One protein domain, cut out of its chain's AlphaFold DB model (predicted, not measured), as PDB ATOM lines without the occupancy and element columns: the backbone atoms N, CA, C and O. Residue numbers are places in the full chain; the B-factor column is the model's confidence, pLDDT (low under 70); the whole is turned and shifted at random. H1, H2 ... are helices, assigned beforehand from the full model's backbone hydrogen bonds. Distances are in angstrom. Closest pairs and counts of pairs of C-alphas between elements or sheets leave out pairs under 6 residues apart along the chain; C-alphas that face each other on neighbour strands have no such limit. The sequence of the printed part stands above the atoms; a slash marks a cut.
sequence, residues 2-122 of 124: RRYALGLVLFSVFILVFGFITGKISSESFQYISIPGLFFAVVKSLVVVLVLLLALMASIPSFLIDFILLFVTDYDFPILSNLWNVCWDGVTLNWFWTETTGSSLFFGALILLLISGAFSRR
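What this domain is: This is residues 2 to 122 of the 124 residues of an uncharacterized protein of Flavilitoribacter nigricans DSM 23189 = NBRC 102662 (UniProt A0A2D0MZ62). Two pairs of antiparallel helices make a rough L: H1 and H5 stand side by side as one pair, and the long helical hairpin of H3 and H4 runs off about crosswise, making the length. The beginning of H3 packs on H5 at the corner, and the short H2 sits by the first residues of H5. The printed part has 121 residues with five named helices, in the order H1, H2, H3, H4, H5, and no named strand; the class is all helix. The whole is loose, with a radius of gyration of the C-alphas of 17.3 A, and elongated, with spans of 57 by 34 by 23 A.

How they stand to each other: Begin at residues 2 to 21, helix H1, and set beside it residues 102 to 121, helix H5. They touch at a shallow tilt of 25 degrees, opposite ways; the closest C-alphas, those of Ser 12 and Ala 109, are 4.7 A apart. Next come residues 27 to 30, helix H2, which touches H5 at residues 102 to 106 alone; their closest C-alphas, those of Ser 29 and Ser 103, are 4.3 A apart. Then look at residues 35 to 73, helix H3, whose residues 37 to 42 alone touch residues 104 to 112 of H5. The two helices are about perpendicular, at 83 degrees, and their closest C-alphas, those of Leu 38 and Ser 104, are 4.6 A apart. H1 and H3 are close but not clearly touching, with the closest C-alphas, those of Phe 11 and Val 49, 7.9 A apart. Residues 78 to 98, helix H4, form a hairpin with H3: they touch at a shallow tilt of 12 degrees, opposite ways, the closest C-alphas being those of Ser 62 and Leu 80 at 5.4 A. H4 is apart from H1, H2 and H5. Every O i to N i+4 pair is within hydrogen-bond range in H1 and H5, against 33 of 35 in H3 and 11 of 17 in H4; H2 is too short for such a pair.

Where its parts are: Find C-alpha 2 at (357.886, 340.901, 317.233), where H1 begins its 28.5 A. H2 is 5.8 A long. From C-alpha 35 at (367.402, 358.543, 336.717), H3 runs 52.8 A, with a kink of 39 degrees near residue 60. H4 is 25.9 A long, and H5 runs 28.5 A to C-alpha 121 at (366.088, 338.049, 320.335).

The domain as a whole: The two C-alphas farthest apart, those of Gln 31 and Val 72, are 57.7 A apart. The printed part has no cut, and the four links are tight. The mean pLDDT of the printed part is 81.9; look for values under 70 at residues 2 to 4, 29, 32 to 33 and 120 to 122.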
ATOM      1  N   ARG A   2     356.886 340.375 318.192       63.88
ATOM      2  CA  ARG A   2     357.886 340.901 317.233       63.88
ATOM      3  C   ARG A   2     357.478 342.185 316.486       63.88
ATOM      4  O   ARG A   2     358.311 343.064 316.316       63.88
ATOM      5  N   ARG A   3     356.204 342.323 316.091       65.75
ATOM      6  CA  ARG A   3     355.678 343.534 315.421       65.75
ATOM      7  C   ARG A   3     355.699 344.774 316.332       65.75
ATOM      8  O   ARG A   3     356.078 345.845 315.881       65.75
ATOM      9  N   TYR A   4     355.379 344.606 317.617       66.44
ATOM     10  CA  TYR A   4     355.418 345.683 318.616       66.44
ATOM     11  C   TYR A   4     356.854 346.087 318.971       66.44
ATOM     12  O   TYR A   4     357.150 347.273 319.067       66.44
ATOM     13  N   ALA A   5     357.763 345.111 319.083       70.81
ATOM     14  CA  ALA A   5     359.188 345.384 319.273       70.81
ATOM     15  C   ALA A   5     359.761 346.192 318.094       70.81
ATOM     16  O   ALA A   5     360.414 347.209 318.309       70.81
ATOM     17  N   LEU A   6     359.442 345.811 316.851       72.38
ATOM     18  CA  LEU A   6     359.856 346.563 315.660       72.38
ATOM     19  C   LEU A   6     359.348 348.013 315.668       72.38
ATOM     20  O   LEU A   6     360.123 348.913 315.360       72.38
ATOM     21  N   GLY A   7     358.094 348.247 316.071       70.31
ATOM     22  CA  GLY A   7     357.551 349.602 316.223       70.31
ATOM     23  C   GLY A   7     358.326 350.436 317.247       70.31
ATOM     24  O   GLY A   7     358.689 351.574 316.964       70.31
ATOM     25  N   LEU A   8     358.670 349.844 318.396       75.94
ATOM     26  CA  LEU A   8     359.495 350.504 319.410       75.94
ATOM     27  C   LEU A   8     360.920 350.785 318.920       75.94
ATOM     28  O   LEU A   8     361.443 351.854 319.226       75.94
ATOM     29  N   VAL A   9     361.542 349.876 318.150       80.00
ATOM     30  CA  VAL A   9     362.866 350.129 317.541       80.00
ATOM     31  C   VAL A   9     362.783 351.315 316.594       80.00
ATOM     32  O   VAL A   9     363.570 352.246 316.719       80.00
ATOM     33  N   LEU A  10     361.831 351.296 315.659       80.06
ATOM     34  CA  LEU A  10     361.674 352.376 314.688       80.06
ATOM     35  C   LEU A  10     361.459 353.711 315.397       80.06
ATOM     36  O   LEU A  10     362.134 354.684 315.085       80.06
ATOM     37  N   PHE A  11     360.588 353.740 316.403       79.75
ATOM     38  CA  PHE A  11     360.314 354.948 317.168       79.75
ATOM     39  C   PHE A  11     361.537 355.462 317.942       79.75
ATOM     40  O   PHE A  11     361.830 356.655 317.904       79.75
ATOM     41  N   SER A  12     362.296 354.580 318.597       81.94
ATOM     42  CA  SER A  12     363.520 354.984 319.307       81.94
ATOM     43  C   SER A  12     364.615 355.472 318.352       81.94
ATOM     44  O   SER A  12     365.283 356.460 318.655       81.94
ATOM     45  N   VAL A  13     364.747 354.868 317.165       84.56
ATOM     46  CA  VAL A  13     365.624 355.379 316.097       84.56
ATOM     47  C   VAL A  13     365.165 356.761 315.629       84.56
ATOM     48  O   VAL A  13     365.996 357.661 315.522       84.56
ATOM     49  N   PHE A  14     363.864 356.969 315.411       84.06
ATOM     50  CA  PHE A  14     363.333 358.283 315.044       84.06
ATOM     51  C   PHE A  14     363.619 359.337 316.116       84.06
ATOM     52  O   PHE A  14     364.100 360.409 315.767       84.06
ATOM     53  N   ILE A  15     363.410 359.037 317.403       83.81
ATOM     54  CA  ILE A  15     363.732 359.969 318.497       83.81
ATOM     55  C   ILE A  15     365.207 360.370 318.458       83.81
ATOM     56  O   ILE A  15     365.511 361.553 318.590       83.81
ATOM     57  N   LEU A  16     366.122 359.414 318.264       84.44
ATOM     58  CA  LEU A  16     367.553 359.714 318.181       84.44
ATOM     59  C   LEU A  16     367.863 360.605 316.976       84.44
ATOM     60  O   LEU A  16     368.497 361.644 317.137       84.44
ATOM     61  N   VAL A  17     367.381 360.237 315.787       85.25
ATOM     62  CA  VAL A  17     367.625 360.991 314.549       85.25
ATOM     63  C   VAL A  17     367.063 362.410 314.646       85.25
ATOM     64  O   VAL A  17     367.799 363.371 314.437       85.25
ATOM     65  N   PHE A  18     365.794 362.570 315.031       82.94
ATOM     66  CA  PHE A  18     365.191 363.892 315.225       82.94
ATOM     67  C   PHE A  18     365.865 364.671 316.358       82.94
ATOM     68  O   PHE A  18     366.023 365.888 316.267       82.94
ATOM     69  N   GLY A  19     366.309 363.984 317.408       81.00
ATOM     70  CA  GLY A  19     366.989 364.597 318.543       81.00
ATOM     71  C   GLY A  19     368.316 365.225 318.135       81.00
ATOM     72  O   GLY A  19     368.614 366.339 318.560       81.00
ATOM     73  N   PHE A  20     369.065 364.558 317.254       83.69
ATOM     74  CA  PHE A  20     370.286 365.109 316.670       83.69
ATOM     75  C   PHE A  20     369.997 366.227 315.660       83.69
ATOM     76  O   PHE A  20     370.627 367.277 315.738       83.69
ATOM     77  N   ILE A  21     369.028 366.049 314.752       85.69
ATOM     78  CA  ILE A  21     368.705 367.051 313.715       85.69
ATOM     79  C   ILE A  21     368.243 368.376 314.333       85.69
ATOM     80  O   ILE A  21     368.633 369.445 313.879       85.69
ATOM     81  N   THR A  22     367.427 368.317 315.385       82.44
ATOM     82  CA  THR A  22     366.911 369.514 316.073       82.44
ATOM     83  C   THR A  22     367.917 370.142 317.043       82.44
ATOM     84  O   THR A  22     367.601 371.146 317.675       82.44
ATOM     85  N   GLY A  23     369.102 369.544 317.215       78.25
ATOM     86  CA  GLY A  23     370.115 369.990 318.176       78.25
ATOM     87  C   GLY A  23     369.736 369.768 319.644       78.25
ATOM     88  O   GLY A  23     370.470 370.178 320.540       78.25
ATOM     89  N   LYS A  24     368.605 369.105 319.911       81.69
ATOM     90  CA  LYS A  24     368.125 368.831 321.268       81.69
ATOM     91  C   LYS A  24     368.999 367.807 321.993       81.69
ATOM     92  O   LYS A  24     369.119 367.870 323.212       81.69
ATOM     93  N   ILE A  25     369.610 366.880 321.253       80.06
ATOM     94  CA  ILE A  25     370.657 365.980 321.744       80.06
ATOM     95  C   ILE A  25     372.007 366.566 321.323       80.06
ATOM     96  O   ILE A  25     372.359 366.555 320.145       80.06
ATOM     97  N   SER A  26     372.760 367.072 322.296       80.94
ATOM     98  CA  SER A  26     374.081 367.684 322.104       80.94
ATOM     99  C   SER A  26     375.160 366.956 322.913       80.94
ATOM    100  O   SER A  26     374.863 366.060 323.705       80.94
ATOM    101  N   SER A  27     376.426 367.359 322.766       72.00
ATOM    102  CA  SER A  27     377.546 366.805 323.545       72.00
ATOM    103  C   SER A  27     377.368 366.944 325.064       72.00
ATOM    104  O   SER A  27     377.848 366.107 325.826       72.00
ATOM    105  N   GLU A  28     376.642 367.965 325.517       72.38
ATOM    106  CA  GLU A  28     376.327 368.184 326.936       72.38
ATOM    107  C   GLU A  28     375.307 367.169 327.466       72.38
ATOM    108  O   GLU A  28     375.312 366.818 328.646       72.38
ATOM    109  N   SER A  29     374.471 366.614 326.582       68.88
ATOM    110  CA  SER A  29     373.470 365.605 326.944       68.88
ATOM    111  C   SER A  29     374.096 364.286 327.416       68.88
ATOM    112  O   SER A  29     373.419 363.496 328.071       68.88
ATOM    113  N   PHE A  30     375.382 364.048 327.133       72.31
ATOM    114  CA  PHE A  30     376.114 362.866 327.604       72.31
ATOM    115  C   PHE A  30     376.668 363.012 329.025       72.31
ATOM    116  O   PHE A  30     377.050 362.012 329.626       72.31
ATOM    117  N   GLN A  31     376.732 364.235 329.562       70.25
ATOM    118  CA  GLN A  31     377.412 364.506 330.833       70.25
ATOM    119  C   GLN A  31     376.505 364.324 332.056       70.25
ATOM    120  O   GLN A  31     377.001 364.026 333.140       70.25
ATOM    121  N   TYR A  32     375.183 364.454 331.895       67.19
ATOM    122  CA  TYR A  32     374.220 364.362 332.997       67.19
ATOM    123  C   TYR A  32     373.141 363.305 332.749       67.19
ATOM    124  O   TYR A  32     372.310 363.439 331.850       67.19
ATOM    125  N   ILE A  33     373.104 362.292 333.619       69.75
ATOM    126  CA  ILE A  33     372.067 361.254 333.643       69.75
ATOM    127  C   ILE A  33     371.191 361.465 334.878       69.75
ATOM    128  O   ILE A  33     371.614 361.203 336.002       69.75
ATOM    129  N   SER A  34     369.949 361.909 334.680       76.31
ATOM    130  CA  SER A  34     368.939 361.939 335.741       76.31
ATOM    131  C   SER A  34     368.068 360.681 335.668       76.31
ATOM    132  O   SER A  34     367.284 360.499 334.738       76.31
ATOM    133  N   ILE A  35     368.188 359.792 336.659       74.81
ATOM    134  CA  ILE A  35     367.402 358.543 336.717       74.81
ATOM    135  C   ILE A  35     365.883 358.819 336.721       74.81
ATOM    136  O   ILE A  35     365.174 358.184 335.936       74.81
ATOM    137  N   PRO A  36     365.352 359.786 337.506       80.19
ATOM    138  CA  PRO A  36     363.924 360.106 337.464       80.19
ATOM    139  C   PRO A  36     363.490 360.653 336.099       80.19
ATOM    140  O   PRO A  36     362.483 360.213 335.553       80.19
ATOM    141  N   GLY A  37     364.276 361.567 335.515       77.12
ATOM    142  CA  GLY A  37     363.981 362.156 334.204       77.12
ATOM    143  C   GLY A  37     363.961 361.112 333.090       77.12
ATOM    144  O   GLY A  37     363.087 361.135 332.229       77.12
ATOM    145  N   LEU A  38     364.866 360.137 333.158       79.50
ATOM    146  CA  LEU A  38     364.908 358.999 332.248       79.50
ATOM    147  C   LEU A  38     363.643 358.135 332.346       79.50
ATOM    148  O   LEU A  38     363.061 357.793 331.318       79.50
ATOM    149  N   PHE A  39     363.190 357.804 333.562       79.06
ATOM    150  CA  PHE A  39     361.964 357.021 333.751       79.06
ATOM    151  C   PHE A  39     360.741 357.754 333.182       79.06
ATOM    152  O   PHE A  39     359.969 357.169 332.421       79.06
ATOM    153  N   PHE A  40     360.607 359.051 333.476       79.25
ATOM    154  CA  PHE A  40     359.536 359.871 332.912       79.25
ATOM    155  C   PHE A  40     359.615 359.953 331.385       79.25
ATOM    156  O   PHE A  40     358.585 359.812 330.734       79.25
ATOM    157  N   ALA A  41     360.805 360.103 330.798       81.62
ATOM    158  CA  ALA A  41     360.967 360.123 329.345       81.62
ATOM    159  C   ALA A  41     360.503 358.814 328.692       81.62
ATOM    160  O   ALA A  41     359.788 358.852 327.691       81.62
ATOM    161  N   VAL A  42     360.830 357.658 329.284       81.19
ATOM    162  CA  VAL A  42     360.349 356.355 328.800       81.19
ATOM    163  C   VAL A  42     358.822 356.278 328.878       81.19
ATOM    164  O   VAL A  42     358.182 355.944 327.881       81.19
ATOM    165  N   VAL A  43     358.212 356.644 330.008       83.81
ATOM    166  CA  VAL A  43     356.745 356.627 330.153       83.81
ATOM    167  C   VAL A  43     356.075 357.579 329.158       83.81
ATOM    168  O   VAL A  43     355.162 357.163 328.447       83.81
ATOM    169  N   LYS A  44     356.558 358.823 329.038       84.25
ATOM    170  CA  LYS A  44     356.028 359.793 328.070       84.25
ATOM    171  C   LYS A  44     356.140 359.270 326.637       84.25
ATOM    172  O   LYS A  44     355.188 359.380 325.874       84.25
ATOM    173  N   SER A  45     357.261 358.639 326.287       80.62
ATOM    174  CA  SER A  45     357.473 358.066 324.954       80.62
ATOM    175  C   SER A  45     356.473 356.941 324.635       80.62
ATOM    176  O   SER A  45     355.936 356.893 323.531       80.62
ATOM    177  N   LEU A  46     356.144 356.084 325.611       81.50
ATOM    178  CA  LEU A  46     355.127 355.039 325.456       81.50
ATOM    179  C   LEU A  46     353.727 355.635 325.275       81.50
ATOM    180  O   LEU A  46     352.963 355.155 324.438       81.50
ATOM    181  N   VAL A  47     353.406 356.694 326.025       86.94
ATOM    182  CA  VAL A  47     352.142 357.432 325.878       86.94
ATOM    183  C   VAL A  47     352.035 358.043 324.482       86.94
ATOM    184  O   VAL A  47     351.008 357.869 323.835       86.94
ATOM    185  N   VAL A  48     353.095 358.680 323.977       87.00
ATOM    186  CA  VAL A  48     353.126 359.238 322.613       87.00
ATOM    187  C   VAL A  48     352.880 358.153 321.569       87.00
ATOM    188  O   VAL A  48     352.035 358.330 320.698       87.00
ATOM    189  N   VAL A  49     353.556 357.005 321.674       84.19
ATOM    190  CA  VAL A  49     353.333 355.878 320.752       84.19
ATOM    191  C   VAL A  49     351.874 355.424 320.787       84.19
ATOM    192  O   VAL A  49     351.278 355.196 319.736       84.19
ATOM    193  N   LEU A  50     351.279 355.313 321.976       84.56
ATOM    194  CA  LEU A  50     349.883 354.914 322.128       84.56
ATOM    195  C   LEU A  50     348.925 355.944 321.514       84.56
ATOM    196  O   LEU A  50     348.019 355.561 320.778       84.56
ATOM    197  N   VAL A  51     349.153 357.238 321.754       88.06
ATOM    198  CA  VAL A  51     348.359 358.332 321.171       88.06
ATOM    199  C   VAL A  51     348.460 358.324 319.648       88.06
ATOM    200  O   VAL A  51     347.433 358.409 318.984       88.06
ATOM    201  N   LEU A  52     349.658 358.154 319.083       85.19
ATOM    202  CA  LEU A  52     349.847 358.088 317.633       85.19
ATOM    203  C   LEU A  52     349.167 356.860 317.017       85.19
ATOM    204  O   LEU A  52     348.584 356.969 315.944       85.19
ATOM    205  N   LEU A  53     349.181 355.705 317.690       84.88
ATOM    206  CA  LEU A  53     348.452 354.520 317.224       84.88
ATOM    207  C   LEU A  53     346.935 354.742 317.233       84.88
ATOM    208  O   LEU A  53     346.265 354.390 316.262       84.88
ATOM    209  N   LEU A  54     346.396 355.352 318.294       87.62
ATOM    210  CA  LEU A  54     344.977 355.712 318.366       87.62
ATOM    211  C   LEU A  54     344.603 356.743 317.299       87.62
ATOM    212  O   LEU A  54     343.573 356.589 316.647       87.62
ATOM    213  N   ALA A  55     345.457 357.743 317.071       88.62
ATOM    214  CA  ALA A  55     345.286 358.741 316.021       88.62
ATOM    215  C   ALA A  55     345.226 358.088 314.637       88.62
ATOM    216  O   ALA A  55     344.359 358.406 313.831       88.62
ATOM    217  N   LEU A  56     346.094 357.110 314.382       87.50
ATOM    218  CA  LEU A  56     346.136 356.378 313.121       87.50
ATOM    219  C   LEU A  56     344.872 355.524 312.933       87.50
ATOM    220  O   LEU A  56     344.286 355.532 311.854       87.50
ATOM    221  N   MET A  57     344.385 354.866 313.990       88.00
ATOM    222  CA  MET A  57     343.103 354.149 313.946       88.00
ATOM    223  C   MET A  57     341.917 355.091 313.707       88.00
ATOM    224  O   MET A  57     341.023 354.755 312.934       88.00
ATOM    225  N   ALA A  58     341.919 356.267 314.335       89.00
ATOM    226  CA  ALA A  58     340.875 357.278 314.191       89.00
ATOM    227  C   ALA A  58     340.961 358.061 312.868       89.00
ATOM    228  O   ALA A  58     339.946 358.550 312.384       89.00
ATOM    229  N   SER A  59     342.127 358.115 312.222       89.94
ATOM    230  CA  SER A  59     342.286 358.805 310.939       89.94
ATOM    231  C   SER A  59     341.463 358.174 309.815       89.94
ATOM    232  O   SER A  59     341.025 358.886 308.923       89.94
ATOM    233  N   ILE A  60     341.190 356.865 309.875       88.25
ATOM    234  CA  ILE A  60     340.380 356.164 308.870       88.25
ATOM    235  C   ILE A  60     338.922 356.656 308.892       88.25
ATOM    236  O   ILE A  60     338.444 357.119 307.855       88.25
ATOM    237  N   PRO A  61     338.191 356.603 310.028       90.12
ATOM    238  CA  PRO A  61     336.846 357.161 310.085       90.12
ATOM    239  C   PRO A  61     336.835 358.682 309.893       90.12
ATOM    240  O   PRO A  61     335.942 359.177 309.214       90.12
ATOM    241  N   SER A  62     337.824 359.425 310.407       88.81
ATOM    242  CA  SER A  62     337.921 360.875 310.168       88.81
ATOM    243  C   SER A  62     338.067 361.210 308.684       88.81
ATOM    244  O   SER A  62     337.372 362.096 308.200       88.81
ATOM    245  N   PHE A  63     338.895 360.465 307.947       90.81
ATOM    246  CA  PHE A  63     339.049 360.630 306.504       90.81
ATOM    247  C   PHE A  63     337.744 360.354 305.757       90.81
ATOM    248  O   PHE A  63     337.408 361.092 304.841       90.81
ATOM    249  N   LEU A  64     336.985 359.326 306.150       89.94
ATOM    250  CA  LEU A  64     335.685 359.038 305.533       89.94
ATOM    251  C   LEU A  64     334.681 360.175 305.748       89.94
ATOM    252  O   LEU A  64     333.974 360.539 304.812       89.94
ATOM    253  N   ILE A  65     334.619 360.735 306.959       88.12
ATOM    254  CA  ILE A  65     333.712 361.850 307.262       88.12
ATOM    255  C   ILE A  65     334.128 363.096 306.479       88.12
ATOM    256  O   ILE A  65     333.279 363.706 305.835       88.12
ATOM    257  N   ASP A  66     335.417 363.437 306.484       89.75
ATOM    258  CA  ASP A  66     335.932 364.578 305.724       89.75
ATOM    259  C   ASP A  66     335.717 364.395 304.217       89.75
ATOM    260  O   ASP A  66     335.321 365.332 303.535       89.75
ATOM    261  N   PHE A  67     335.881 363.180 303.690       88.38
ATOM    262  CA  PHE A  67     335.607 362.890 302.286       88.38
ATOM    263  C   PHE A  67     334.132 363.124 301.939       88.38
ATOM    264  O   PHE A  67     333.835 363.721 300.910       88.38
ATOM    265  N   ILE A  68     333.199 362.714 302.804       87.38
ATOM    266  CA  ILE A  68     331.768 363.005 302.623       87.38
ATOM    267  C   ILE A  68     331.512 364.516 302.696       87.38
ATOM    268  O   ILE A  68     330.781 365.048 301.861       87.38
ATOM    269  N   LEU A  69     332.113 365.212 303.664       85.81
ATOM    270  CA  LEU A  69     331.964 366.661 303.829       85.81
ATOM    271  C   LEU A  69     332.473 367.433 302.612       85.81
ATOM    272  O   LEU A  69     331.808 368.381 302.190       85.81
ATOM    273  N   LEU A  70     333.580 366.993 302.017       89.19
ATOM    274  CA  LEU A  70     334.155 367.582 300.814       89.19
ATOM    275  C   LEU A  70     333.172 367.547 299.636       89.19
ATOM    276  O   LEU A  70     333.030 368.543 298.937       89.19
ATOM    277  N   PHE A  71     332.410 366.462 299.460       84.81
ATOM    278  CA  PHE A  71     331.383 366.384 298.407       84.81
ATOM    279  C   PHE A  71     330.102 367.176 298.700       84.81
ATOM    280  O   PHE A  71     329.333 367.437 297.775       84.81
ATOM    281  N   VAL A  72     329.829 367.518 299.962       84.25
ATOM    282  CA  VAL A  72     328.568 368.171 300.367       84.25
ATOM    283  C   VAL A  72     328.735 369.674 300.590       84.25
ATOM    284  O   VAL A  72     327.788 370.427 300.376       84.25
ATOM    285  N   THR A  73     329.903 370.118 301.054       80.19
ATOM    286  CA  THR A  73     330.083 371.469 301.611       80.19
ATOM    287  C   THR A  73     331.320 372.224 301.112       80.19
ATOM    288  O   THR A  73     331.542 373.330 301.593       80.19
ATOM    289  N   ASP A  74     332.114 371.668 300.185       76.44
ATOM    290  CA  ASP A  74     333.389 372.240 299.691       76.44
ATOM    291  C   ASP A  74     334.410 372.592 300.804       76.44
ATOM    292  O   ASP A  74     335.372 373.326 300.580       76.44
ATOM    293  N   TYR A  75     334.229 372.068 302.020       73.31
ATOM    294  CA  TYR A  75     335.244 372.130 303.071       73.31
ATOM    295  C   TYR A  75     336.314 371.060 302.823       73.31
ATOM    296  O   TYR A  75     335.989 369.962 302.377       73.31
ATOM    297  N   ASP A  76     337.573 371.384 303.145       81.50
ATOM    298  CA  ASP A  76     338.728 370.477 303.034       81.50
ATOM    299  C   ASP A  76     338.646 369.303 304.048       81.50
ATOM    300  O   ASP A  76     337.605 368.682 304.239       81.50
ATOM    301  N   PHE A  77     339.745 368.980 304.742       86.94
ATOM    302  CA  PHE A  77     339.847 367.893 305.723       86.94
ATOM    303  C   PHE A  77     339.905 368.421 307.173       86.94
ATOM    304  O   PHE A  77     340.949 368.307 307.830       86.94
ATOM    305  N   PRO A  78     338.842 369.069 307.696       87.81
ATOM    306  CA  PRO A  78     338.884 369.734 308.995       87.81
ATOM    307  C   PRO A  78     339.013 368.756 310.168       87.81
ATOM    308  O   PRO A  78     339.693 369.073 311.147       87.81
ATOM    309  N   ILE A  79     338.387 367.576 310.108       87.88
ATOM    310  CA  ILE A  79     338.414 366.620 311.222       87.88
ATOM    311  C   ILE A  79     339.785 365.955 311.297       87.88
ATOM    312  O   ILE A  79     340.380 365.883 312.373       87.88
ATOM    313  N   LEU A  80     340.305 365.500 310.159       89.69
ATOM    314  CA  LEU A  80     341.607 364.859 310.068       89.69
ATOM    315  C   LEU A  80     342.729 365.843 310.423       89.69
ATOM    316  O   LEU A  80     343.623 365.482 311.186       89.69
ATOM    317  N   SER A  81     342.648 367.092 309.951       89.62
ATOM    318  CA  SER A  81     343.596 368.157 310.310       89.62
ATOM    319  C   SER A  81     343.603 368.434 311.816       89.62
ATOM    320  O   SER A  81     344.657 368.392 312.450       89.62
ATOM    321  N   ASN A  82     342.429 368.618 312.432       90.62
ATOM    322  CA  ASN A  82     342.340 368.855 313.874       90.62
ATOM    323  C   ASN A  82     342.876 367.681 314.699       90.62
ATOM    324  O   ASN A  82     343.587 367.895 315.681       90.62
ATOM    325  N   LEU A  83     342.567 366.447 314.298       91.69
ATOM    326  CA  LEU A  83     343.061 365.251 314.972       91.69
ATOM    327  C   LEU A  83     344.593 365.203 314.961       91.69
ATOM    328  O   LEU A  83     345.214 365.012 316.010       91.69
ATOM    329  N   TRP A  84     345.208 365.427 313.799       90.06
ATOM    330  CA  TRP A  84     346.663 365.433 313.686       90.06
ATOM    331  C   TRP A  84     347.305 366.621 314.398       90.06
ATOM    332  O   TRP A  84     348.332 366.416 315.035       90.06
ATOM    333  N   ASN A  85     346.694 367.807 314.409       91.19
ATOM    334  CA  ASN A  85     347.199 368.946 315.184       91.19
ATOM    335  C   ASN A  85     347.216 368.647 316.692       91.19
ATOM    336  O   ASN A  85     348.200 368.919 317.379       91.19
ATOM    337  N   VAL A  86     346.164 368.020 317.229       89.31
ATOM    338  CA  VAL A  86     346.126 367.644 318.652       89.31
ATOM    339  C   VAL A  86     347.206 366.607 318.976       89.31
ATOM    340  O   VAL A  86     347.936 366.751 319.959       89.31
ATOM    341  N   CYS A  87     347.335 365.563 318.157       89.19
ATOM    342  CA  CYS A  87     348.279 364.477 318.419       89.19
ATOM    343  C   CYS A  87     349.737 364.882 318.161       89.19
ATOM    344  O   CYS A  87     350.627 364.543 318.946       89.19
ATOM    345  N   TRP A  88     349.996 365.595 317.071       87.94
ATOM    346  CA  TRP A  88     351.338 365.986 316.664       87.94
ATOM    347  C   TRP A  88     351.810 367.220 317.426       87.94
ATOM    348  O   TRP A  88     352.732 367.109 318.235       87.94
ATOM    349  N   ASP A  89     351.147 368.362 317.260       87.06
ATOM    350  CA  ASP A  89     351.596 369.608 317.883       87.06
ATOM    351  C   ASP A  89     351.351 369.590 319.390       87.06
ATOM    352  O   ASP A  89     352.250 369.890 320.175       87.06
ATOM    353  N   GLY A  90     350.155 369.182 319.817       85.62
ATOM    354  CA  GLY A  90     349.788 369.151 321.233       85.62
ATOM    355  C   GLY A  90     350.600 368.135 322.038       85.62
ATOM    356  O   GLY A  90     351.298 368.490 322.991       85.62
ATOM    357  N   VAL A  91     350.512 366.857 321.667       86.56
ATOM    358  CA  VAL A  91     351.098 365.770 322.470       86.56
ATOM    359  C   VAL A  91     352.560 365.503 322.110       86.56
ATOM    360  O   VAL A  91     353.403 365.375 323.001       86.56
ATOM    361  N   THR A  92     352.891 365.411 320.822       84.12
ATOM    362  CA  THR A  92     354.219 364.943 320.392       84.12
ATOM    363  C   THR A  92     355.273 366.045 320.487       84.12
ATOM    364  O   THR A  92     356.331 365.824 321.075       84.12
ATOM    365  N   LEU A  93     354.991 367.239 319.963       84.94
ATOM    366  CA  LEU A  93     355.925 368.364 319.992       84.94
ATOM    367  C   LEU A  93     355.869 369.114 321.326       84.94
ATOM    368  O   LEU A  93     356.873 369.183 322.030       84.94
ATOM    369  N   ASN A  94     354.715 369.642 321.727       85.56
ATOM    370  CA  ASN A  94     354.661 370.510 322.903       85.56
ATOM    371  C   ASN A  94     354.873 369.736 324.212       85.56
ATOM    372  O   ASN A  94     355.760 370.078 324.990       85.56
ATOM    373  N   TRP A  95     354.112 368.667 324.448       86.88
ATOM    374  CA  TRP A  95     354.167 367.955 325.729       86.88
ATOM    375  C   TRP A  95     355.345 366.977 325.863       86.88
ATOM    376  O   TRP A  95     355.966 366.867 326.926       86.88
ATOM    377  N   PHE A  96     355.666 366.234 324.802       86.31
ATOM    378  CA  PHE A  96     356.782 365.292 324.834       86.31
ATOM    379  C   PHE A  96     358.097 365.946 324.426       86.31
ATOM    380  O   PHE A  96     359.048 365.913 325.210       86.31
ATOM    381  N   TRP A  97     358.170 366.533 323.228       84.19
ATOM    382  CA  TRP A  97     359.429 367.061 322.719       84.19
ATOM    383  C   TRP A  97     359.922 368.211 323.578       84.19
ATOM    384  O   TRP A  97     361.016 368.109 324.104       84.19
ATOM    385  N   THR A  98     359.152 369.273 323.791       83.56
ATOM    386  CA  THR A  98     359.642 370.473 324.489       83.56
ATOM    387  C   THR A  98     359.968 370.208 325.959       83.56
ATOM    388  O   THR A  98     361.050 370.583 326.409       83.56
ATOM    389  N   GLU A  99     359.106 369.495 326.689       83.50
ATOM    390  CA  GLU A  99     359.286 369.275 328.134       83.50
ATOM    391  C   GLU A  99     360.340 368.218 328.500       83.50
ATOM    392  O   GLU A  99     360.760 368.144 329.655       83.50
ATOM    393  N   THR A 100     360.760 367.362 327.564       83.12
ATOM    394  CA  THR A 100     361.754 366.318 327.862       83.12
ATOM    395  C   THR A 100     363.162 366.839 327.588       83.12
ATOM    396  O   THR A 100     363.422 367.444 326.549       83.12
ATOM    397  N   THR A 101     364.105 366.611 328.502       84.38
ATOM    398  CA  THR A 101     365.506 367.018 328.310       84.38
ATOM    399  C   THR A 101     366.207 366.144 327.264       84.38
ATOM    400  O   THR A 101     365.867 364.973 327.077       84.38
ATOM    401  N   GLY A 102     367.218 366.701 326.588       80.56
ATOM    402  CA  GLY A 102     368.003 365.993 325.568       80.56
ATOM    403  C   GLY A 102     368.677 364.721 326.084       80.56
ATOM    404  O   GLY A 102     368.619 363.678 325.433       80.56
ATOM    405  N   SER A 103     369.235 364.770 327.298       82.00
ATOM    406  CA  SER A 103     369.841 363.602 327.944       82.00
ATOM    407  C   SER A 103     368.816 362.498 328.206       82.00
ATOM    408  O   SER A 103     369.045 361.344 327.845       82.00
ATOM    409  N   SER A 104     367.644 362.831 328.753       83.25
ATOM    410  CA  SER A 104     366.592 361.842 329.009       83.25
ATOM    411  C   SER A 104     366.014 361.249 327.720       83.25
ATOM    412  O   SER A 104     365.725 360.053 327.698       83.25
ATOM    413  N   LEU A 105     365.912 362.027 326.633       82.56
ATOM    414  CA  LEU A 105     365.535 361.509 325.310       82.56
ATOM    415  C   LEU A 105     366.565 360.514 324.771       82.56
ATOM    416  O   LEU A 105     366.184 359.432 324.328       82.56
ATOM    417  N   PHE A 106     367.856 360.851 324.838       83.50
ATOM    418  CA  PHE A 106     368.927 359.985 324.348       83.50
ATOM    419  C   PHE A 106     368.969 358.653 325.104       83.50
ATOM    420  O   PHE A 106     368.850 357.585 324.501       83.50
ATOM    421  N   PHE A 107     369.087 358.701 326.435       80.62
ATOM    422  CA  PHE A 107     369.184 357.485 327.243       80.62
ATOM    423  C   PHE A 107     367.871 356.695 327.261       80.62
ATOM    424  O   PHE A 107     367.902 355.465 327.239       80.62
ATOM    425  N   GLY A 108     366.718 357.373 327.236       80.25
ATOM    426  CA  GLY A 108     365.410 356.731 327.115       80.25
ATOM    427  C   GLY A 108     365.258 355.978 325.793       80.25
ATOM    428  O   GLY A 108     364.886 354.803 325.796       80.25
ATOM    429  N   ALA A 109     365.622 356.602 324.669       82.19
ATOM    430  CA  ALA A 109     365.615 355.949 323.362       82.19
ATOM    431  C   ALA A 109     366.602 354.774 323.301       82.19
ATOM    432  O   ALA A 109     366.264 353.721 322.763       82.19
ATOM    433  N   LEU A 110     367.785 354.903 323.910       83.12
ATOM    434  CA  LEU A 110     368.789 353.837 323.964       83.12
ATOM    435  C   LEU A 110     368.294 352.632 324.779       83.12
ATOM    436  O   LEU A 110     368.429 351.490 324.340       83.12
ATOM    437  N   ILE A 111     367.651 352.869 325.926       82.38
ATOM    438  CA  ILE A 111     367.034 351.813 326.740       82.38
ATOM    439  C   ILE A 111     365.902 351.127 325.976       82.38
ATOM    440  O   ILE A 111     365.848 349.899 325.949       82.38
ATOM    441  N   LEU A 112     365.025 351.889 325.320       81.50
ATOM    442  CA  LEU A 112     363.955 351.324 324.495       81.50
ATOM    443  C   LEU A 112     364.510 350.459 323.363       81.50
ATOM    444  O   LEU A 112     363.983 349.375 323.109       81.50
ATOM    445  N   LEU A 113     365.598 350.895 322.733       82.62
ATOM    446  CA  LEU A 113     366.274 350.162 321.669       82.62
ATOM    447  C   LEU A 113     366.896 348.858 322.194       82.62
ATOM    448  O   LEU A 113     366.715 347.804 321.580       82.62
ATOM    449  N   LEU A 114     367.551 348.887 323.361       83.56
ATOM    450  CA  LEU A 114     368.113 347.698 324.013       83.56
ATOM    451  C   LEU A 114     367.031 346.705 324.452       83.56
ATOM    452  O   LEU A 114     367.132 345.514 324.153       83.56
ATOM    453  N   ILE A 115     365.989 347.186 325.136       82.62
ATOM    454  CA  ILE A 115     364.866 346.366 325.600       82.62
ATOM    455  C   ILE A 115     364.169 345.732 324.397       82.62
ATOM    456  O   ILE A 115     363.955 344.520 324.365       82.62
ATOM    457  N   SER A 116     363.871 346.527 323.372       78.50
ATOM    458  CA  SER A 116     363.248 346.036 322.149       78.50
ATOM    459  C   SER A 116     364.113 344.993 321.429       78.50
ATOM    460  O   SER A 116     363.618 343.928 321.045       78.50
ATOM    461  N   GLY A 117     365.423 345.237 321.317       76.19
ATOM    462  CA  GLY A 117     366.377 344.279 320.761       76.19
ATOM    463  C   GLY A 117     366.425 342.965 321.548       76.19
ATOM    464  O   GLY A 117     366.396 341.884 320.951       76.19
ATOM    465  N   ALA A 118     366.415 343.036 322.882       77.75
ATOM    466  CA  ALA A 118     366.379 341.867 323.759       77.75
ATOM    467  C   ALA A 118     365.075 341.063 323.596       77.75
ATOM    468  O   ALA A 118     365.117 339.839 323.439       77.75
ATOM    469  N   PHE A 119     363.922 341.736 323.546       73.00
ATOM    470  CA  PHE A 119     362.627 341.094 323.297       73.00
ATOM    471  C   PHE A 119     362.511 340.511 321.883       73.00
ATOM    472  O   PHE A 119     361.851 339.490 321.700       73.00
ATOM    473  N   SER A 120     363.168 341.101 320.879       68.50
ATOM    474  CA  SER A 120     363.211 340.533 319.526       68.50
ATOM    475  C   SER A 120     364.152 339.325 319.407       68.50
ATOM    476  O   SER A 120     363.957 338.511 318.500       68.50
ATOM    477  N   ARG A 121     365.168 339.202 320.278       65.69
ATOM    478  CA  ARG A 121     366.088 338.049 320.335       65.69
ATOM    479  C   ARG A 121     365.551 336.877 321.153       65.69
ATOM    480  O   ARG A 121     365.913 335.745 320.844       65.69
ATOM    481  N   ARG A 122     364.686 337.111 322.151       58.00
ATOM    482  CA  ARG A 122     363.980 336.048 322.893       58.00
ATOM    483  C   ARG A 122     362.934 335.375 321.999       58.00
ATOM    484  O   ARG A 122     361.738 335.640 322.063       58.00
TER     485      ARG A 122